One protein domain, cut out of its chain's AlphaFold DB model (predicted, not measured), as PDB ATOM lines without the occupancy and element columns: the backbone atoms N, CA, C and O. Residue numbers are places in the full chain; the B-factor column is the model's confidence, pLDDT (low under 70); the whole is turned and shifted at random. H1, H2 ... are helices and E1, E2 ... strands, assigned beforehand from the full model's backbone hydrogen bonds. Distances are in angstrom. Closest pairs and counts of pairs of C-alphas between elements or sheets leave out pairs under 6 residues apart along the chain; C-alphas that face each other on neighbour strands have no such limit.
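Overview. This is residues 68 to 204 and 227 to 241 of the 455 residues of the protein "Alkaline phosphatase" of methanotrophic endosymbiont of Bathymodiolus puteoserpentis (Logatchev) (UniProt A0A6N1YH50). What shape do these atoms make? Two twisted sheets of four strands each, E1 E2 E3 E4 and E5 E6 E7 E8, lie partly face to face as a sandwich, while the short helices H1 and H2 lie beyond one end of it and the loop between E3 and E4 reaches the opposite end. Residues 68 to 100, with no named element, wind past the E4 side of the first sheet before E1 begins. What are the counts and the size? The printed part has 152 residues with two named helices and eight named strands, in the order E1 E2 E3 E4 E5 E6 H1 H2 E7 E8, and both sheets are antiparallel throughout, with their strands side by side in the order of their names. The class is mixed, helices and strands, with 62 residues, under half, in named elements. The whole is compact, with a radius of gyration of the C-alphas of 16.2 A, yet elongated in outline, spanning 59 by 36 by 23 A.

Along the chain. Where is the first sheet? E1, residues 101 to 108, begins at C-alpha 101 (-31.941, 38.090, 43.508) and is 21.0 A long; E2, residues 114 to 120, is 20.0 A long. E3, residues 126 to 134, is the longest strand by residues at 24.9 A, and E4, residues 141 to 148, spans 19.8 A and bends by 63 degrees at residue 144. What follows it? E5, residues 163 to 165, and E6, residues 171 to 173, are short strands of 7.2 A and 6.4 A. H1, residues 181 to 186, is 8.9 A long, and H2, residues 191 to 199, is 14.2 A long, beginning at C-alpha 191 (-42.719, 36.497, 61.194). E7, residues 228 to 232, spans 13.2 A, and E8, residues 238 to 241, spans 10.4 A and ends at C-alpha 241 (-15.690, 37.322, 56.423).

Arrangement. How is the first sheet joined? E1 to E4 form a meander, each strand the antiparallel neighbour of the one before, in a strongly twisted sheet with E1 and E4 as edge strands. The hairpin E1 and E2 has N 107 and O 115 at 2.9 A, the hairpin E2 and E3 has N 130 and O 116 at 2.8 A, and the hairpin E3 and E4 has N 131 and O 145 at 2.9 A. And the second? The hairpin E5 and E6 has N 164 and O 172 at 2.8 A, E6 and E7 have N 173 and O 228 at 2.7 A, and the hairpin E7 and E8 has N 229 and O 241 at 2.9 A. How do the sheets face each other? In this sandwich, two sheets face to face, the strands of the one stand at 28 degrees to those of the other, and the closest C-alphas of E1 and E5 are those of Phe 103 and Gly 163, 5.8 A. Where are the helices? H1 and H2 are on neither sheet and are apart from each other; every O i to N i+4 pair is within hydrogen-bond range in H1, but 1 of 5 in H2, beside 4 of 6 O i to N i+3 pairs.

Size, cuts and confidence. How far does it reach? The two C-alphas farthest apart are those of Ser 137 and Asp 186, 60.7 A. Is it continuous? Residues 205 to 226 are not printed, and C-alphas 204 and 227 are 28.2 A apart across that cut. Which link is long, and is confidence low anywhere? The link from E4 to E5, 14 residues, is long. The mean pLDDT of the printed part is 97.0, and no printed residue is under 70.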
ATOM      1  N   ALA A  68     -32.244  27.485  37.944       97.31
ATOM      2  CA  ALA A  68     -31.308  27.013  36.924       97.31
ATOM      3  C   ALA A  68     -30.268  26.074  37.550       97.31
ATOM      4  O   ALA A  68     -29.753  26.339  38.632       97.31
ATOM      5  N   ASN A  69     -29.938  24.984  36.858       97.38
ATOM      6  CA  ASN A  69     -28.991  23.987  37.351       97.38
ATOM      7  C   ASN A  69     -28.001  23.580  36.244       97.38
ATOM      8  O   ASN A  69     -28.157  22.509  35.649       97.38
ATOM      9  N   PRO A  70     -27.027  24.448  35.895       97.00
ATOM     10  CA  PRO A  70     -25.982  24.106  34.933       97.00
ATOM     11  C   PRO A  70     -25.250  22.816  35.328       97.00
ATOM     12  O   PRO A  70     -25.075  22.533  36.516       97.00
ATOM     13  N   ALA A  71     -24.804  22.035  34.343       96.31
ATOM     14  CA  ALA A  71     -24.119  20.771  34.602       96.31
ATOM     15  C   ALA A  71     -22.865  20.977  35.472       96.31
ATOM     16  O   ALA A  71     -22.025  21.821  35.181       96.31
ATOM     17  N   GLY A  72     -22.731  20.179  36.535       95.56
ATOM     18  CA  GLY A  72     -21.631  20.305  37.499       95.56
ATOM     19  C   GLY A  72     -21.878  21.310  38.628       95.56
ATOM     20  O   GLY A  72     -20.970  21.534  39.422       95.56
ATOM     21  N   SER A  73     -23.077  21.900  38.713       97.75
ATOM     22  CA  SER A  73     -23.505  22.686  39.877       97.75
ATOM     23  C   SER A  73     -23.820  21.783  41.069       97.75
ATOM     24  O   SER A  73     -24.302  20.662  40.896       97.75
ATOM     25  N   ALA A  74     -23.577  22.282  42.283       96.75
ATOM     26  CA  ALA A  74     -23.882  21.548  43.513       96.75
ATOM     27  C   ALA A  74     -25.393  21.496  43.805       96.75
ATOM     28  O   ALA A  74     -25.882  20.539  44.403       96.75
ATOM     29  N   ALA A  75     -26.130  22.525  43.377       96.25
ATOM     30  CA  ALA A  75     -27.565  22.672  43.580       96.25
ATOM     31  C   ALA A  75     -28.174  23.638  42.550       96.25
ATOM     32  O   ALA A  75     -27.434  24.433  41.959       96.25
ATOM     33  N   PRO A  76     -29.510  23.629  42.364       97.38
ATOM     34  CA  PRO A  76     -30.193  24.683  41.622       97.38
ATOM     35  C   PRO A  76     -29.903  26.064  42.223       97.38
ATOM     36  O   PRO A  76     -29.970  26.246  43.439       97.38
ATOM     37  N   PHE A  77     -29.612  27.037  41.364       98.12
ATOM     38  CA  PHE A  77     -29.296  28.413  41.739       98.12
ATOM     39  C   PHE A  77     -30.416  29.027  42.592       98.12
ATOM     40  O   PHE A  77     -31.584  28.968  42.203       98.12
ATOM     41  N   GLY A  78     -30.069  29.588  43.750       97.31
ATOM     42  CA  GLY A  78     -31.031  30.155  44.701       97.31
ATOM     43  C   GLY A  78     -31.686  29.158  45.655       97.31
ATOM     44  O   GLY A  78     -32.531  29.557  46.444       97.31
ATOM     45  N   THR A  79     -31.319  27.873  45.634       98.06
ATOM     46  CA  THR A  79     -31.749  26.943  46.695       98.06
ATOM     47  C   THR A  79     -31.216  27.420  48.048       98.06
ATOM     48  O   THR A  79     -30.018  27.684  48.169       98.06
ATOM     49  N   ILE A  80     -32.075  27.509  49.061       97.88
ATOM     50  CA  ILE A  80     -31.661  27.896  50.415       97.88
ATOM     51  C   ILE A  80     -31.399  26.648  51.254       97.88
ATOM     52  O   ILE A  80     -32.165  25.681  51.224       97.88
ATOM     53  N   PHE A  81     -30.300  26.680  52.001       98.25
ATOM     54  CA  PHE A  81     -29.822  25.581  52.828       98.25
ATOM     55  C   PHE A  81     -29.791  25.991  54.296       98.25
ATOM     56  O   PHE A  81     -29.534  27.149  54.617       98.25
ATOM     57  N   ASP A  82     -30.048  25.032  55.178       98.19
ATOM     58  CA  ASP A  82     -29.808  25.189  56.606       98.19
ATOM     59  C   ASP A  82     -28.319  25.011  56.952       98.19
ATOM     60  O   ASP A  82     -27.487  24.695  56.095       98.19
ATOM     61  N   ILE A  83     -27.974  25.220  58.221       98.31
ATOM     62  CA  ILE A  83     -26.599  25.178  58.733       98.31
ATOM     63  C   ILE A  83     -25.904  23.822  58.540       98.31
ATOM     64  O   ILE A  83     -24.679  23.755  58.525       98.31
ATOM     65  N   GLU A  84     -26.664  22.735  58.370       98.06
ATOM     66  CA  GLU A  84     -26.133  21.390  58.108       98.06
ATOM     67  C   GLU A  84     -26.083  21.074  56.599       98.06
ATOM     68  O   GLU A  84     -25.884  19.922  56.197       98.06
ATOM     69  N   GLY A  85     -26.306  22.079  55.748       97.06
ATOM     70  CA  GLY A  85     -26.307  21.939  54.298       97.06
ATOM     71  C   GLY A  85     -27.507  21.161  53.758       97.06
ATOM     72  O   GLY A  85     -27.431  20.626  52.650       97.06
ATOM     73  N   GLN A  86     -28.612  21.062  54.508       97.62
ATOM     74  CA  GLN A  86     -29.846  20.459  53.999       97.62
ATOM     75  C   GLN A  86     -30.737  21.527  53.353       97.62
ATOM     76  O   GLN A  86     -30.899  22.605  53.926       97.62
ATOM     77  N   PRO A  87     -31.344  21.264  52.179       97.38
ATOM     78  CA  PRO A  87     -32.277  22.206  51.574       97.38
ATOM     79  C   PRO A  87     -33.451  22.499  52.509       97.38
ATOM     80  O   PRO A  87     -34.130  21.573  52.972       97.38
ATOM     81  N   ILE A  88     -33.726  23.782  52.742       96.94
ATOM     82  CA  ILE A  88     -34.893  24.213  53.508       96.94
ATOM     83  C   ILE A  88     -36.143  23.905  52.693       96.94
ATOM     84  O   ILE A  88     -36.180  24.088  51.473       96.94
ATOM     85  N   LYS A  89     -37.178  23.421  53.377       93.50
ATOM     86  CA  LYS A  89     -38.470  23.116  52.769       93.50
ATOM     87  C   LYS A  89     -39.544  24.069  53.265       93.50
ATOM     88  O   LYS A  89     -39.588  24.383  54.455       93.50
ATOM     89  N   SER A  90     -40.414  24.473  52.350       84.31
ATOM     90  CA  SER A  90     -41.678  25.143  52.652       84.31
ATOM     91  C   SER A  90     -42.641  24.173  53.356       84.31
ATOM     92  O   SER A  90     -42.420  22.959  53.354       84.31
ATOM     93  N   GLU A  91     -43.736  24.682  53.930       81.88
ATOM     94  CA  GLU A  91     -44.745  23.850  54.615       81.88
ATOM     95  C   GLU A  91     -45.359  22.768  53.711       81.88
ATOM     96  O   GLU A  91     -45.680  21.673  54.171       81.88
ATOM     97  N   ASP A  92     -45.469  23.035  52.407       87.62
ATOM     98  CA  ASP A  92     -45.956  22.075  51.409       87.62
ATOM     99  C   ASP A  92     -44.927  20.983  51.037       87.62
ATOM    100  O   ASP A  92     -45.206  20.101  50.222       87.62
ATOM    101  N   GLY A  93     -43.731  21.025  51.633       87.75
ATOM    102  CA  GLY A  93     -42.635  20.090  51.407       87.75
ATOM    103  C   GLY A  93     -41.762  20.403  50.189       87.75
ATOM    104  O   GLY A  93     -40.787  19.677  49.956       87.75
ATOM    105  N   SER A  94     -42.070  21.456  49.423       92.50
ATOM    106  CA  SER A  94     -41.231  21.921  48.316       92.50
ATOM    107  C   SER A  94     -39.904  22.485  48.824       92.50
ATOM    108  O   SER A  94     -39.831  23.064  49.906       92.50
ATOM    109  N   VAL A  95     -38.831  22.296  48.051       95.69
ATOM    110  CA  VAL A  95     -37.532  22.920  48.345       95.69
ATOM    111  C   VAL A  95     -37.643  24.419  48.097       95.69
ATOM    112  O   VAL A  95     -38.103  24.838  47.035       95.69
ATOM    113  N   HIS A  96     -37.198  25.214  49.062       95.50
ATOM    114  CA  HIS A  96     -37.208  26.659  48.951       95.50
ATOM    115  C   HIS A  96     -36.108  27.130  47.988       95.50
ATOM    116  O   HIS A  96     -34.915  26.921  48.223       95.50
ATOM    117  N   VAL A  97     -36.533  27.750  46.886       96.62
ATOM    118  CA  VAL A  97     -35.667  28.386  45.891       96.62
ATOM    119  C   VAL A  97     -36.023  29.867  45.845       96.62
ATOM    120  O   VAL A  97     -37.115  30.235  45.414       96.62
ATOM    121  N   ALA A  98     -35.095  30.695  46.301       95.94
ATOM    122  CA  ALA A  98     -35.230  32.134  46.415       95.94
ATOM    123  C   ALA A  98     -35.258  32.815  45.035       95.94
ATOM    124  O   ALA A  98     -34.552  32.405  44.108       95.94
ATOM    125  N   SER A  99     -36.093  33.844  44.877       94.06
ATOM    126  CA  SER A  99     -36.262  34.613  43.627       94.06
ATOM    127  C   SER A  99     -36.046  36.119  43.798       94.06
ATOM    128  O   SER A  99     -36.262  36.885  42.865       94.06
ATOM    129  N   ASP A 100     -35.650  36.523  44.992       94.00
ATOM    130  CA  ASP A 100     -35.229  37.849  45.430       94.00
ATOM    131  C   ASP A 100     -33.725  38.018  45.163       94.00
ATOM    132  O   ASP A 100     -32.918  38.240  46.060       94.00
ATOM    133  N   ASN A 101     -33.322  37.833  43.901       93.06
ATOM    134  CA  ASN A 101     -31.941  38.090  43.508       93.06
ATOM    135  C   ASN A 101     -31.648  39.592  43.571       93.06
ATOM    136  O   ASN A 101     -32.364  40.381  42.952       93.06
ATOM    137  N   ASP A 102     -30.551  39.956  44.218       95.62
ATOM    138  CA  ASP A 102     -30.111  41.346  44.315       95.62
ATOM    139  C   ASP A 102     -28.722  41.505  43.673       95.62
ATOM    140  O   ASP A 102     -28.518  41.091  42.520       95.62
ATOM    141  N   PHE A 103     -27.751  42.071  44.389       97.56
ATOM    142  CA  PHE A 103     -26.458  42.409  43.830       97.56
ATOM    143  C   PHE A 103     -25.705  41.183  43.318       97.56
ATOM    144  O   PHE A 103     -25.723  40.083  43.878       97.56
ATOM    145  N   SER A 104     -25.020  41.389  42.197       97.56
ATOM    146  CA  SER A 104     -24.095  40.421  41.632       97.56
ATOM    147  C   SER A 104     -22.828  41.125  41.183       97.56
ATOM    148  O   SER A 104     -22.878  42.058  40.382       97.56
ATOM    149  N   SER A 105     -21.680  40.642  41.646       97.88
ATOM    150  CA  SER A 105     -20.377  41.118  41.183       97.88
ATOM    151  C   SER A 105     -19.756  40.129  40.212       97.88
ATOM    152  O   SER A 105     -19.810  38.924  40.454       97.88
ATOM    153  N   LEU A 106     -19.064  40.635  39.193       97.44
ATOM    154  CA  LEU A 106     -18.068  39.860  38.459       97.44
ATOM    155  C   LEU A 106     -16.695  40.110  39.087       97.44
ATOM    156  O   LEU A 106     -16.256  41.256  39.162       97.44
ATOM    157  N   ILE A 107     -16.026  39.046  39.520       97.44
ATOM    158  CA  ILE A 107     -14.695  39.092  40.137       97.44
ATOM    159  C   ILE A 107     -13.751  38.123  39.429       97.44
ATOM    160  O   ILE A 107     -14.180  37.130  38.839       97.44
ATOM    161  N   THR A 108     -12.454  38.422  39.468       97.75
ATOM    162  CA  THR A 108     -11.420  37.510  38.964       97.75
ATOM    163  C   THR A 108     -10.910  36.681  40.129       97.75
ATOM    164  O   THR A 108     -10.421  37.247  41.104       97.75
ATOM    165  N   GLY A 109     -11.039  35.360  40.043       97.75
ATOM    166  CA  GLY A 109     -10.549  34.467  41.082       97.75
ATOM    167  C   GLY A 109      -9.023  34.400  41.117       97.75
ATOM    168  O   GLY A 109      -8.345  34.764  40.153       97.75
ATOM    169  N   GLY A 110      -8.472  33.875  42.211       97.69
ATOM    170  CA  GLY A 110      -7.031  33.622  42.351       97.69
ATOM    171  C   GLY A 110      -6.447  32.700  41.267       97.69
ATOM    172  O   GLY A 110      -5.261  32.793  40.951       97.69
ATOM    173  N   ASP A 111      -7.277  31.852  40.654       97.75
ATOM    174  CA  ASP A 111      -6.931  31.001  39.509       97.75
ATOM    175  C   ASP A 111      -7.001  31.714  38.138       97.75
ATOM    176  O   ASP A 111      -6.734  31.099  37.101       97.75
ATOM    177  N   GLY A 112      -7.341  33.007  38.122       97.00
ATOM    178  CA  GLY A 112      -7.429  33.851  36.931       97.00
ATOM    179  C   GLY A 112      -8.733  33.726  36.136       97.00
ATOM    180  O   GLY A 112      -8.840  34.334  35.069       97.00
ATOM    181  N   LYS A 113      -9.723  32.952  36.603       97.50
ATOM    182  CA  LYS A 113     -11.035  32.846  35.943       97.50
ATOM    183  C   LYS A 113     -12.010  33.914  36.425       97.50
ATOM    184  O   LYS A 113     -11.836  34.510  37.482       97.50
ATOM    185  N   VAL A 114     -13.074  34.123  35.652       97.62
ATOM    186  CA  VAL A 114     -14.171  35.022  36.024       97.62
ATOM    187  C   VAL A 114     -15.211  34.257  36.838       97.62
ATOM    188  O   VAL A 114     -15.701  33.205  36.421       97.62
ATOM    189  N   TYR A 115     -15.585  34.832  37.972       98.62
ATOM    190  CA  TYR A 115     -16.643  34.346  38.840       98.62
ATOM    191  C   TYR A 115     -17.715  35.411  39.014       98.62
ATOM    192  O   TYR A 115     -17.425  36.604  39.046       98.62
ATOM    193  N   MET A 116     -18.959  34.968  39.148       98.50
ATOM    194  CA  MET A 116     -20.068  35.801  39.589       98.50
ATOM    195  C   MET A 116     -20.451  35.400  41.012       98.50
ATOM    196  O   MET A 116     -20.720  34.222  41.252       98.50
ATOM    197  N   VAL A 117     -20.476  36.359  41.936       98.69
ATOM    198  CA  VAL A 117     -21.031  36.170  43.285       98.69
ATOM    199  C   VAL A 117     -22.362  36.899  43.338       98.69
ATOM    200  O   VAL A 117     -22.388  38.094  43.053       98.69
ATOM    201  N   SER A 118     -23.442  36.180  43.638       98.38
ATOM    202  CA  SER A 118     -24.818  36.688  43.577       98.38
ATOM    203  C   SER A 118     -25.535  36.535  44.905       98.38
ATOM    204  O   SER A 118     -25.466  35.466  45.515       98.38
ATOM    205  N   HIS A 119     -26.259  37.576  45.298       98.38
ATOM    206  CA  HIS A 119     -27.087  37.614  46.494       98.38
ATOM    207  C   HIS A 119     -28.494  37.051  46.277       98.38
ATOM    208  O   HIS A 119     -29.056  37.142  45.181       98.38
ATOM    209  N   PHE A 120     -29.063  36.535  47.365       98.19
ATOM    210  CA  PHE A 120     -30.488  36.286  47.544       98.19
ATOM    211  C   PHE A 120     -30.951  36.973  48.831       98.19
ATOM    212  O   PHE A 120     -30.535  36.597  49.934       98.19
ATOM    213  N   GLU A 121     -31.805  37.975  48.668       97.12
ATOM    214  CA  GLU A 121     -32.249  38.912  49.695       97.12
ATOM    215  C   GLU A 121     -33.383  38.314  50.549       97.12
ATOM    216  O   GLU A 121     -34.523  38.775  50.587       97.12
ATOM    217  N   THR A 122     -33.073  37.222  51.248       95.94
ATOM    218  CA  THR A 122     -34.065  36.449  52.004       95.94
ATOM    219  C   THR A 122     -33.621  36.140  53.434       95.94
ATOM    220  O   THR A 122     -32.574  36.601  53.892       95.94
ATOM    221  N   ARG A 123     -34.444  35.404  54.190       94.75
ATOM    222  CA  ARG A 123     -34.095  34.860  55.514       94.75
ATOM    223  C   ARG A 123     -34.474  33.376  55.572       94.75
ATOM    224  O   ARG A 123     -35.668  33.076  55.553       94.75
ATOM    225  N   PRO A 124     -33.509  32.451  55.704       97.75
ATOM    226  CA  PRO A 124     -32.056  32.659  55.690       97.75
ATOM    227  C   PRO A 124     -31.535  33.119  54.335       97.75
ATOM    228  O   PRO A 124     -31.913  32.543  53.320       97.75
ATOM    229  N   ALA A 125     -30.661  34.124  54.312       97.75
ATOM    230  CA  ALA A 125     -30.083  34.607  53.063       97.75
ATOM    231  C   ALA A 125     -29.091  33.599  52.482       97.75
ATOM    232  O   ALA A 125     -28.558  32.736  53.186       97.75
ATOM    233  N   ALA A 126     -28.798  33.749  51.194       97.81
ATOM    234  CA  ALA A 126     -27.743  32.988  50.548       97.81
ATOM    235  C   ALA A 126     -26.937  33.868  49.599       97.81
ATOM    236  O   ALA A 126     -27.459  34.786  48.972       97.81
ATOM    237  N   MET A 127     -25.667  33.513  49.439       98.56
ATOM    238  CA  MET A 127     -24.866  33.940  48.304       98.56
ATOM    239  C   MET A 127     -24.417  32.718  47.514       98.56
ATOM    240  O   MET A 127     -24.168  31.652  48.079       98.56
ATOM    241  N   TYR A 128     -24.296  32.875  46.203       98.56
ATOM    242  CA  TYR A 128     -23.831  31.825  45.302       98.56
ATOM    243  C   TYR A 128     -22.587  32.278  44.559       98.56
ATOM    244  O   TYR A 128     -22.573  33.373  44.006       98.56
ATOM    245  N   VAL A 129     -21.586  31.400  44.469       98.69
ATOM    246  CA  VAL A 129     -20.460  31.563  43.545       98.69
ATOM    247  C   VAL A 129     -20.731  30.771  42.271       98.69
ATOM    248  O   VAL A 129     -21.072  29.586  42.301       98.69
ATOM    249  N   THR A 130     -20.579  31.435  41.131       98.69
ATOM    250  CA  THR A 130     -20.791  30.866  39.801       98.69
ATOM    251  C   THR A 130     -19.524  31.026  38.977       98.69
ATOM    252  O   THR A 130     -19.078  32.144  38.746       98.69
ATOM    253  N   GLU A 131     -18.945  29.916  38.517       98.62
ATOM    254  CA  GLU A 131     -17.861  29.954  37.530       98.62
ATOM    255  C   GLU A 131     -18.448  30.358  36.174       98.62
ATOM    256  O   GLU A 131     -19.448  29.783  35.726       98.62
ATOM    257  N   MET A 132     -17.836  31.347  35.527       98.19
ATOM    258  CA  MET A 132     -18.294  31.884  34.250       98.19
ATOM    259  C   MET A 132     -17.404  31.386  33.111       98.19
ATOM    260  O   MET A 132     -16.181  31.387  33.219       98.19
ATOM    261  N   ASP A 133     -18.018  31.025  31.988       96.56
ATOM    262  CA  ASP A 133     -17.321  30.889  30.710       96.56
ATOM    263  C   ASP A 133     -17.500  32.181  29.908       96.56
ATOM    264  O   ASP A 133     -18.611  32.708  29.805       96.56
ATOM    265  N   GLN A 134     -16.414  32.676  29.314       95.00
ATOM    266  CA  GLN A 134     -16.447  33.807  28.391       95.00
ATOM    267  C   GLN A 134     -16.102  33.337  26.983       95.00
ATOM    268  O   GLN A 134     -15.034  32.773  26.739       95.00
ATOM    269  N   ASN A 135     -16.992  33.590  26.024       94.56
ATOM    270  CA  ASN A 135     -16.701  33.287  24.630       94.56
ATOM    271  C   ASN A 135     -15.543  34.182  24.131       94.56
ATOM    272  O   ASN A 135     -15.693  35.403  24.133       94.56
ATOM    273  N   PRO A 136     -14.427  33.621  23.629       93.94
ATOM    274  CA  PRO A 136     -13.245  34.409  23.267       93.94
ATOM    275  C   PRO A 136     -13.447  35.305  22.036       93.94
ATOM    276  O   PRO A 136     -12.683  36.241  21.828       93.94
ATOM    277  N   SER A 137     -14.452  35.016  21.203       94.44
ATOM    278  CA  SER A 137     -14.747  35.791  19.993       94.44
ATOM    279  C   SER A 137     -15.796  36.881  20.211       94.44
ATOM    280  O   SER A 137     -15.691  37.945  19.610       94.44
ATOM    281  N   SER A 138     -16.804  36.633  21.058       90.38
ATOM    282  CA  SER A 138     -17.921  37.562  21.280       90.38
ATOM    283  C   SER A 138     -17.904  38.254  22.641       90.38
ATOM    284  O   SER A 138     -18.656  39.203  22.840       90.38
ATOM    285  N   GLY A 139     -17.108  37.765  23.594       90.75
ATOM    286  CA  GLY A 139     -17.080  38.251  24.973       90.75
ATOM    287  C   GLY A 139     -18.309  37.874  25.812       90.75
ATOM    288  O   GLY A 139     -18.352  38.230  26.987       90.75
ATOM    289  N   ILE A 140     -19.292  37.160  25.243       92.69
ATOM    290  CA  ILE A 140     -20.527  36.768  25.941       92.69
ATOM    291  C   ILE A 140     -20.193  35.836  27.107       92.69
ATOM    292  O   ILE A 140     -19.487  34.841  26.924       92.69
ATOM    293  N   LEU A 141     -20.750  36.154  28.276       95.38
ATOM    294  CA  LEU A 141     -20.645  35.363  29.496       95.38
ATOM    295  C   LEU A 141     -21.800  34.363  29.615       95.38
ATOM    296  O   LEU A 141     -22.965  34.714  29.405       95.38
ATOM    297  N   THR A 142     -21.477  33.134  30.012       96.81
ATOM    298  CA  THR A 142     -22.440  32.078  30.352       96.81
ATOM    299  C   THR A 142     -22.060  31.417  31.668       96.81
ATOM    300  O   THR A 142     -20.879  31.212  31.937       96.81
ATOM    301  N   ALA A 143     -23.049  31.055  32.483       97.81
ATOM    302  CA  ALA A 143     -22.789  30.321  33.713       97.81
ATOM    303  C   ALA A 143     -22.404  28.870  33.408       97.81
ATOM    304  O   ALA A 143     -23.159  28.141  32.762       97.81
ATOM    305  N   LYS A 144     -21.241  28.451  33.902       98.00
ATOM    306  CA  LYS A 144     -20.727  27.092  33.727       98.00
ATOM    307  C   LYS A 144     -21.260  26.152  34.799       98.00
ATOM    308  O   LYS A 144     -21.791  25.093  34.485       98.00
ATOM    309  N   ARG A 145     -21.114  26.552  36.065       98.44
ATOM    310  CA  ARG A 145     -21.573  25.826  37.258       98.44
ATOM    311  C   ARG A 145     -21.655  26.759  38.456       98.44
ATOM    312  O   ARG A 145     -20.922  27.745  38.521       98.44
ATOM    313  N   THR A 146     -22.523  26.437  39.408       98.69
ATOM    314  CA  THR A 146     -22.792  27.279  40.580       98.69
ATOM    315  C   THR A 146     -22.916  26.462  41.863       98.69
ATOM    316  O   THR A 146     -23.198  25.261  41.813       98.69
ATOM    317  N   ARG A 147     -22.644  27.078  43.012       98.44
ATOM    318  CA  ARG A 147     -22.866  26.482  44.336       98.44
ATOM    319  C   ARG A 147     -23.134  27.565  45.386       98.44
ATOM    320  O   ARG A 147     -22.628  28.679  45.221       98.44
ATOM    321  N   PRO A 148     -23.875  27.249  46.461       98.19
ATOM    322  CA  PRO A 148     -23.993  28.158  47.590       98.19
ATOM    323  C   PRO A 148     -22.628  28.358  48.269       98.19
ATOM    324  O   PRO A 148     -21.763  27.472  48.259       98.19
ATOM    325  N   LEU A 149     -22.443  29.537  48.852       98.31
ATOM    326  CA  LEU A 149     -21.380  29.812  49.812       98.31
ATOM    327  C   LEU A 149     -21.788  29.316  51.204       98.31
ATOM    328  O   LEU A 149     -22.973  29.268  51.534       98.31
ATOM    329  N   ASP A 150     -20.798  28.934  52.010       97.25
ATOM    330  CA  ASP A 150     -21.013  28.441  53.370       97.25
ATOM    331  C   ASP A 150     -20.960  29.598  54.378       97.25
ATOM    332  O   ASP A 150     -19.946  30.284  54.501       97.25
ATOM    333  N   PHE A 151     -22.063  29.790  55.100       98.12
ATOM    334  CA  PHE A 151     -22.225  30.795  56.155       98.12
ATOM    335  C   PHE A 151     -22.359  30.173  57.554       98.12
ATOM    336  O   PHE A 151     -22.682  30.877  58.513       98.12
ATOM    337  N   SER A 152     -22.111  28.868  57.704       98.06
ATOM    338  CA  SER A 152     -22.328  28.143  58.963       98.06
ATOM    339  C   SER A 152     -21.504  28.699  60.127       98.06
ATOM    340  O   SER A 152     -21.995  28.767  61.251       98.06
ATOM    341  N   ALA A 153     -20.298  29.207  59.852       97.19
ATOM    342  CA  ALA A 153     -19.442  29.876  60.837       97.19
ATOM    343  C   ALA A 153     -20.032  31.187  61.402       97.19
ATOM    344  O   ALA A 153     -19.553  31.688  62.420       97.19
ATOM    345  N   PHE A 154     -21.059  31.736  60.750       97.69
ATOM    346  CA  PHE A 154     -21.684  33.020  61.070       97.69
ATOM    347  C   PHE A 154     -23.150  32.890  61.485       97.69
ATOM    348  O   PHE A 154     -23.854  33.897  61.499       97.69
ATOM    349  N   ASN A 155     -23.611  31.670  61.784       98.06
ATOM    350  CA  ASN A 155     -25.021  31.377  62.050       98.06
ATOM    351  C   ASN A 155     -25.954  31.766  60.883       98.06
ATOM    352  O   ASN A 155     -27.143  31.998  61.083       98.06
ATOM    353  N   GLY A 156     -25.423  31.775  59.654       97.94
ATOM    354  CA  GLY A 156     -26.159  32.087  58.432       97.94
ATOM    355  C   GLY A 156     -25.992  33.532  57.955       97.94
ATOM    356  O   GLY A 156     -25.402  34.379  58.631       97.94
ATOM    357  N   GLY A 157     -26.486  33.783  56.743       97.56
ATOM    358  CA  GLY A 157     -26.594  35.119  56.162       97.56
ATOM    359  C   GLY A 157     -27.985  35.716  56.381       97.56
ATOM    360  O   GLY A 157     -28.969  34.985  56.541       97.56
ATOM    361  N   TRP A 158     -28.075  37.042  56.343       98.50
ATOM    362  CA  TRP A 158     -29.311  37.787  56.574       98.50
ATOM    363  C   TRP A 158     -29.522  38.863  55.511       98.50
ATOM    364  O   TRP A 158     -28.680  39.740  55.401       98.50
ATOM    365  N   VAL A 159     -30.633  38.813  54.762       98.00
ATOM    366  CA  VAL A 159     -31.065  39.854  53.803       98.00
ATOM    367  C   VAL A 159     -29.885  40.429  53.012       98.00
ATOM    368  O   VAL A 159     -29.499  41.582  53.193       98.00
ATOM    369  N   HIS A 160     -29.238  39.592  52.196       98.25
ATOM    370  CA  HIS A 160     -28.147  40.070  51.352       98.25
ATOM    371  C   HIS A 160     -28.706  40.985  50.260       98.25
ATOM    372  O   HIS A 160     -29.234  40.486  49.270       98.25
ATOM    373  N   CYS A 161     -28.599  42.294  50.478       97.38
ATOM    374  CA  CYS A 161     -29.173  43.344  49.639       97.38
ATOM    375  C   CYS A 161     -28.177  43.747  48.536       97.38
ATOM    376  O   CYS A 161     -27.765  42.904  47.731       97.38
ATOM    377  N   ALA A 162     -27.715  44.996  48.506       97.31
ATOM    378  CA  ALA A 162     -26.763  45.456  47.511       97.31
ATOM    379  C   ALA A 162     -25.305  45.065  47.843       97.31
ATOM    380  O   ALA A 162     -24.995  44.303  48.759       97.31
ATOM    381  N   GLY A 163     -24.353  45.577  47.067       97.25
ATOM    382  CA  GLY A 163     -22.937  45.359  47.329       97.25
ATOM    383  C   GLY A 163     -22.032  46.106  46.363       97.25
ATOM    384  O   GLY A 163     -22.473  46.839  45.479       97.25
ATOM    385  N   SER A 164     -20.730  45.929  46.538       98.19
ATOM    386  CA  SER A 164     -19.707  46.479  45.658       98.19
ATOM    387  C   SER A 164     -18.543  45.499  45.479       98.19
ATOM    388  O   SER A 164     -18.595  44.349  45.911       98.19
ATOM    389  N   VAL A 165     -17.498  45.939  44.782       98.38
ATOM    390  CA  VAL A 165     -16.227  45.214  44.674       98.38
ATOM    391  C   VAL A 165     -15.151  46.062  45.339       98.38
ATOM    392  O   VAL A 165     -15.066  47.273  45.085       98.38
ATOM    393  N   THR A 166     -14.364  45.443  46.217       98.56
ATOM    394  CA  THR A 166     -13.243  46.104  46.894       98.56
ATOM    395  C   THR A 166     -12.133  46.439  45.887       98.56
ATOM    396  O   THR A 166     -12.030  45.787  44.845       98.56
ATOM    397  N   PRO A 167     -11.254  47.419  46.168       98.00
ATOM    398  CA  PRO A 167     -10.109  47.710  45.301       98.00
ATOM    399  C   PRO A 167      -9.177  46.512  45.060       98.00
ATOM    400  O   PRO A 167      -8.532  46.438  44.017       98.00
ATOM    401  N   TRP A 168      -9.139  45.551  45.988       97.62
ATOM    402  CA  TRP A 168      -8.366  44.310  45.863       97.62
ATOM    403  C   TRP A 168      -9.145  43.153  45.214       97.62
ATOM    404  O   TRP A 168      -8.630  42.041  45.132       97.62
ATOM    405  N   GLY A 169     -10.351  43.407  44.696       97.62
ATOM    406  CA  GLY A 169     -11.079  42.480  43.826       97.62
ATOM    407  C   GLY A 169     -12.005  41.491  44.531       97.62
ATOM    408  O   GLY A 169     -12.528  40.592  43.872       97.62
ATOM    409  N   ASN A 170     -12.250  41.662  45.832       98.56
ATOM    410  CA  ASN A 170     -13.214  40.844  46.558       98.56
ATOM    411  C   ASN A 170     -14.634  41.370  46.360       98.56
ATOM    412  O   ASN A 170     -14.868  42.567  46.174       98.56
ATOM    413  N   HIS A 171     -15.594  40.459  46.444       98.81
ATOM    414  CA  HIS A 171     -16.997  40.821  46.525       98.81
ATOM    415  C   HIS A 171     -17.300  41.349  47.933       98.81
ATOM    416  O   HIS A 171     -16.971  40.687  48.915       98.81
ATOM    417  N   LEU A 172     -17.931  42.518  48.031       98.75
ATOM    418  CA  LEU A 172     -18.325  43.133  49.296       98.75
ATOM    419  C   LEU A 172     -19.845  43.294  49.333       98.75
ATOM    420  O   LEU A 172     -20.389  44.226  48.741       98.75
ATOM    421  N   GLY A 173     -20.514  42.372  50.008       98.12
ATOM    422  CA  GLY A 173     -21.951  42.378  50.219       98.12
ATOM    423  C   GLY A 173     -22.358  42.979  51.563       98.12
ATOM    424  O   GLY A 173     -21.538  43.470  52.347       98.12
ATOM    425  N   SER A 174     -23.654  42.923  51.829       97.44
ATOM    426  CA  SER A 174     -24.290  43.532  52.993       97.44
ATOM    427  C   SER A 174     -25.305  42.599  53.643       97.44
ATOM    428  O   SER A 174     -25.694  41.584  53.067       97.44
ATOM    429  N   GLU A 175     -25.712  42.935  54.865       98.69
ATOM    430  CA  GLU A 175     -26.899  42.388  55.514       98.69
ATOM    431  C   GLU A 175     -27.803  43.560  55.911       98.69
ATOM    432  O   GLU A 175     -27.399  44.428  56.691       98.69
ATOM    433  N   GLU A 176     -29.017  43.591  55.372       97.25
ATOM    434  CA  GLU A 176     -29.962  44.695  55.547       97.25
ATOM    435  C   GLU A 176     -31.036  44.381  56.610       97.25
ATOM    436  O   GLU A 176     -31.247  43.233  56.994       97.25
ATOM    437  N   TYR A 177     -31.726  45.405  57.122       96.56
ATOM    438  CA  TYR A 177     -32.822  45.295  58.098       96.56
ATOM    439  C   TYR A 177     -32.571  44.300  59.247       96.56
ATOM    440  O   TYR A 177     -33.344  43.353  59.437       96.56
ATOM    441  N   PRO A 178     -31.497  44.471  60.036       97.00
ATOM    442  CA  PRO A 178     -31.210  43.546  61.113       97.00
ATOM    443  C   PRO A 178     -32.288  43.644  62.209       97.00
ATOM    444  O   PRO A 178     -32.852  44.721  62.440       97.00
ATOM    445  N   PRO A 179     -32.574  42.543  62.926       97.00
ATOM    446  CA  PRO A 179     -33.675  42.502  63.886       97.00
ATOM    447  C   PRO A 179     -33.448  43.475  65.053       97.00
ATOM    448  O   PRO A 179     -32.329  43.603  65.550       97.00
ATOM    449  N   ASP A 180     -34.488  44.136  65.560       97.38
ATOM    450  CA  ASP A 180     -34.341  44.913  66.798       97.38
ATOM    451  C   ASP A 180     -34.161  43.959  67.989       97.38
ATOM    452  O   ASP A 180     -35.022  43.119  68.263       97.38
ATOM    453  N   ALA A 181     -33.060  44.093  68.733       97.81
ATOM    454  CA  ALA A 181     -32.770  43.233  69.877       97.81
ATOM    455  C   ALA A 181     -33.812  43.364  71.003       97.81
ATOM    456  O   ALA A 181     -33.995  42.423  71.786       97.81
ATOM    457  N   LYS A 182     -34.564  44.475  71.059       97.62
ATOM    458  CA  LYS A 182     -35.710  44.619  71.973       97.62
ATOM    459  C   LYS A 182     -36.803  43.582  71.704       97.62
ATOM    460  O   LYS A 182     -37.437  43.141  72.656       97.62
ATOM    461  N   GLN A 183     -36.963  43.092  70.468       97.88
ATOM    462  CA  GLN A 183     -37.940  42.036  70.166       97.88
ATOM    463  C   GLN A 183     -37.636  40.717  70.894       97.88
ATOM    464  O   GLN A 183     -38.563  40.026  71.317       97.88
ATOM    465  N   TRP A 184     -36.355  40.380  71.098       97.81
ATOM    466  CA  TRP A 184     -35.947  39.206  71.886       97.81
ATOM    467  C   TRP A 184     -36.154  39.421  73.386       97.81
ATOM    468  O   TRP A 184     -36.519  38.492  74.101       97.81
ATOM    469  N   ARG A 185     -35.944  40.645  73.878       96.62
ATOM    470  CA  ARG A 185     -36.204  40.999  75.280       96.62
ATOM    471  C   ARG A 185     -37.701  40.965  75.604       96.62
ATOM    472  O   ARG A 185     -38.083  40.440  76.647       96.62
ATOM    473  N   ASP A 186     -38.521  41.512  74.711       97.44
ATOM    474  CA  ASP A 186     -39.957  41.733  74.921       97.44
ATOM    475  C   ASP A 186     -40.832  40.580  74.424       97.44
ATOM    476  O   ASP A 186     -42.040  40.582  74.661       97.44
ATOM    477  N   ASN A 187     -40.233  39.585  73.761       97.44
ATOM    478  CA  ASN A 187     -40.933  38.465  73.135       97.44
ATOM    479  C   ASN A 187     -41.975  38.930  72.095       97.44
ATOM    480  O   ASN A 187     -43.134  38.513  72.105       97.44
ATOM    481  N   THR A 188     -41.547  39.828  71.204       97.69
ATOM    482  CA  THR A 188     -42.371  40.442  70.144       97.69
ATOM    483  C   THR A 188     -41.810  40.199  68.739       97.69
ATOM    484  O   THR A 188     -42.108  40.950  67.814       97.69
ATOM    485  N   ILE A 189     -40.995  39.150  68.574       98.06
ATOM    486  CA  ILE A 189     -40.395  38.757  67.291       98.06
ATOM    487  C   ILE A 189     -41.509  38.487  66.273       98.06
ATOM    488  O   ILE A 189     -42.386  37.652  66.502       98.06
ATOM    489  N   ASP A 190     -41.476  39.198  65.149       96.06
ATOM    490  CA  ASP A 190     -42.443  39.029  64.066       96.06
ATOM    491  C   ASP A 190     -42.063  37.878  63.116       96.06
ATOM    492  O   ASP A 190     -40.977  37.299  63.184       96.06
ATOM    493  N   GLY A 191     -42.970  37.536  62.196       96.19
ATOM    494  CA  GLY A 191     -42.719  36.497  61.194       96.19
ATOM    495  C   GLY A 191     -41.584  36.838  60.220       96.19
ATOM    496  O   GLY A 191     -40.952  35.927  59.687       96.19
ATOM    497  N   TYR A 192     -41.294  38.127  60.006       96.12
ATOM    498  CA  TYR A 192     -40.219  38.558  59.112       96.12
ATOM    499  C   TYR A 192     -38.853  38.157  59.681       96.12
ATOM    500  O   TYR A 192     -38.055  37.558  58.955       96.12
ATOM    501  N   ASN A 193     -38.625  38.438  60.968       97.69
ATOM    502  CA  ASN A 193     -37.392  38.110  61.679       97.69
ATOM    503  C   ASN A 193     -37.329  36.631  62.070       97.69
ATOM    504  O   ASN A 193     -36.269  36.007  61.981       97.69
ATOM    505  N   ALA A 194     -38.463  36.044  62.460       97.94
ATOM    506  CA  ALA A 194     -38.533  34.641  62.850       97.94
ATOM    507  C   ALA A 194     -38.215  33.676  61.696       97.94
ATOM    508  O   ALA A 194     -37.734  32.575  61.954       97.94
ATOM    509  N   ALA A 195     -38.424  34.072  60.434       96.88
ATOM    510  CA  ALA A 195     -38.114  33.248  59.261       96.88
ATOM    511  C   ALA A 195     -36.664  32.731  59.244       96.88
ATOM    512  O   ALA A 195     -36.415  31.597  58.830       96.88
ATOM    513  N   MET A 196     -35.717  33.514  59.771       98.25
ATOM    514  CA  MET A 196     -34.303  33.141  59.846       98.25
ATOM    515  C   MET A 196     -34.060  31.869  60.672       98.25
ATOM    516  O   MET A 196     -33.111  31.136  60.393       98.25
ATOM    517  N   VAL A 197     -34.931  31.529  61.634       98.38
ATOM    518  CA  VAL A 197     -34.742  30.318  62.453       98.38
ATOM    519  C   VAL A 197     -34.781  29.034  61.617       98.38
ATOM    520  O   VAL A 197     -34.256  28.007  62.043       98.38
ATOM    521  N   ARG A 198     -35.319  29.095  60.387       97.69
ATOM    522  CA  ARG A 198     -35.265  28.006  59.399       97.69
ATOM    523  C   ARG A 198     -33.839  27.601  59.017       97.69
ATOM    524  O   ARG A 198     -33.656  26.488  58.535       97.69
ATOM    525  N   TYR A 199     -32.838  28.449  59.273       98.38
ATOM    526  CA  TYR A 199     -31.429  28.089  59.113       98.38
ATOM    527  C   TYR A 199     -30.973  27.017  60.108       98.38
ATOM    528  O   TYR A 199     -29.976  26.339  59.875       98.38
ATOM    529  N   PHE A 200     -31.684  26.845  61.222       98.50
ATOM    530  CA  PHE A 200     -31.317  25.895  62.261       98.50
ATOM    531  C   PHE A 200     -32.167  24.619  62.171       98.50
ATOM    532  O   PHE A 200     -33.373  24.688  61.906       98.50
ATOM    533  N   PRO A 201     -31.599  23.436  62.481       97.38
ATOM    534  CA  PRO A 201     -32.302  22.155  62.358       97.38
ATOM    535  C   PRO A 201     -33.590  22.061  63.186       97.38
ATOM    536  O   PRO A 201     -34.502  21.318  62.830       97.38
ATOM    537  N   VAL A 202     -33.675  22.828  64.276       97.00
ATOM    538  CA  VAL A 202     -34.834  22.902  65.184       97.00
ATOM    539  C   VAL A 202     -36.123  23.358  64.497       97.00
ATOM    540  O   VAL A 202     -37.207  23.039  64.970       97.00
ATOM    541  N   ALA A 203     -36.017  24.072  63.374       96.44
ATOM    542  CA  ALA A 203     -37.155  24.592  62.623       96.44
ATOM    543  C   ALA A 203     -37.603  23.674  61.472       96.44
ATOM    544  O   ALA A 203     -38.543  23.995  60.739       96.44
ATOM    545  N   ARG A 204     -36.951  22.518  61.278       95.19
ATOM    546  CA  ARG A 204     -37.323  21.568  60.220       95.19
ATOM    547  C   ARG A 204     -38.731  21.027  60.460       95.19
ATOM    548  O   ARG A 204     -38.989  20.355  61.453       95.19
ATOM    549  N   THR A 227     -21.434  44.106  57.172       98.75
ATOM    550  CA  THR A 227     -20.763  43.985  55.878       98.75
ATOM    551  C   THR A 227     -20.129  42.599  55.750       98.75
ATOM    552  O   THR A 227     -19.435  42.140  56.664       98.75
ATOM    553  N   VAL A 228     -20.343  41.950  54.606       98.69
ATOM    554  CA  VAL A 228     -19.829  40.610  54.297       98.69
ATOM    555  C   VAL A 228     -18.838  40.699  53.151       98.69
ATOM    556  O   VAL A 228     -19.155  41.248  52.102       98.69
ATOM    557  N   GLU A 229     -17.656  40.122  53.305       98.75
ATOM    558  CA  GLU A 229     -16.663  40.046  52.239       98.75
ATOM    559  C   GLU A 229     -16.465  38.601  51.779       98.75
ATOM    560  O   GLU A 229     -16.304  37.690  52.593       98.75
ATOM    561  N   VAL A 230     -16.454  38.392  50.462       98.88
ATOM    562  CA  VAL A 230     -16.190  37.100  49.830       98.88
ATOM    563  C   VAL A 230     -14.953  37.210  48.945       98.88
ATOM    564  O   VAL A 230     -14.946  37.912  47.931       98.88
ATOM    565  N   ASN A 231     -13.929  36.439  49.298       98.56
ATOM    566  CA  ASN A 231     -12.774  36.186  48.449       98.56
ATOM    567  C   ASN A 231     -12.949  34.849  47.716       98.56
ATOM    568  O   ASN A 231     -13.354  33.842  48.307       98.56
ATOM    569  N   VAL A 232     -12.614  34.834  46.426       98.69
ATOM    570  CA  VAL A 232     -12.713  33.651  45.568       98.69
ATOM    571  C   VAL A 232     -11.326  33.280  45.066       98.69
ATOM    572  O   VAL A 232     -10.779  33.919  44.172       98.69
ATOM    573  N   ALA A 233     -10.745  32.220  45.629       98.31
ATOM    574  CA  ALA A 233      -9.495  31.673  45.112       98.31
ATOM    575  C   ALA A 233      -9.762  30.848  43.845       98.31
ATOM    576  O   ALA A 233      -9.108  31.048  42.824       98.31
ATOM    577  N   ASP A 234     -10.762  29.966  43.900       98.44
ATOM    578  CA  ASP A 234     -11.285  29.208  42.763       98.44
ATOM    579  C   ASP A 234     -12.739  28.765  43.041       98.44
ATOM    580  O   ASP A 234     -13.366  29.204  44.007       98.44
ATOM    581  N   TYR A 235     -13.302  27.896  42.191       98.06
ATOM    582  CA  TYR A 235     -14.688  27.444  42.338       98.06
ATOM    583  C   TYR A 235     -14.931  26.699  43.650       98.06
ATOM    584  O   TYR A 235     -15.985  26.882  44.242       98.06
ATOM    585  N   ASP A 236     -13.998  25.874  44.119       97.44
ATOM    586  CA  ASP A 236     -14.160  25.039  45.313       97.44
ATOM    587  C   ASP A 236     -13.637  25.743  46.578       97.44
ATOM    588  O   ASP A 236     -14.087  25.443  47.681       97.44
ATOM    589  N   ASN A 237     -12.762  26.741  46.419       97.94
ATOM    590  CA  ASN A 237     -12.113  27.462  47.510       97.94
ATOM    591  C   ASN A 237     -12.561  28.932  47.562       97.94
ATOM    592  O   ASN A 237     -12.033  29.801  46.862       97.94
ATOM    593  N   THR A 238     -13.520  29.210  48.443       98.12
ATOM    594  CA  THR A 238     -14.001  30.561  48.760       98.12
ATOM    595  C   THR A 238     -13.913  30.810  50.262       98.12
ATOM    596  O   THR A 238     -14.054  29.879  51.053       98.12
ATOM    597  N   SER A 239     -13.668  32.056  50.666       97.94
ATOM    598  CA  SER A 239     -13.668  32.457  52.077       97.94
ATOM    599  C   SER A 239     -14.607  33.630  52.293       97.94
ATOM    600  O   SER A 239     -14.612  34.567  51.495       97.94
ATOM    601  N   VAL A 240     -15.365  33.575  53.386       98.38
ATOM    602  CA  VAL A 240     -16.322  34.603  53.796       98.38
ATOM    603  C   VAL A 240     -15.834  35.241  55.096       98.38
ATOM    604  O   VAL A 240     -15.391  34.527  55.997       98.38
ATOM    605  N   ALA A 241     -15.926  36.563  55.200       98.44
ATOM    606  CA  ALA A 241     -15.690  37.322  56.423       98.44
ATOM    607  C   ALA A 241     -16.894  38.223  56.732       98.44
ATOM    608  O   ALA A 241     -17.498  38.781  55.820       98.44
TER     609      ALA A 241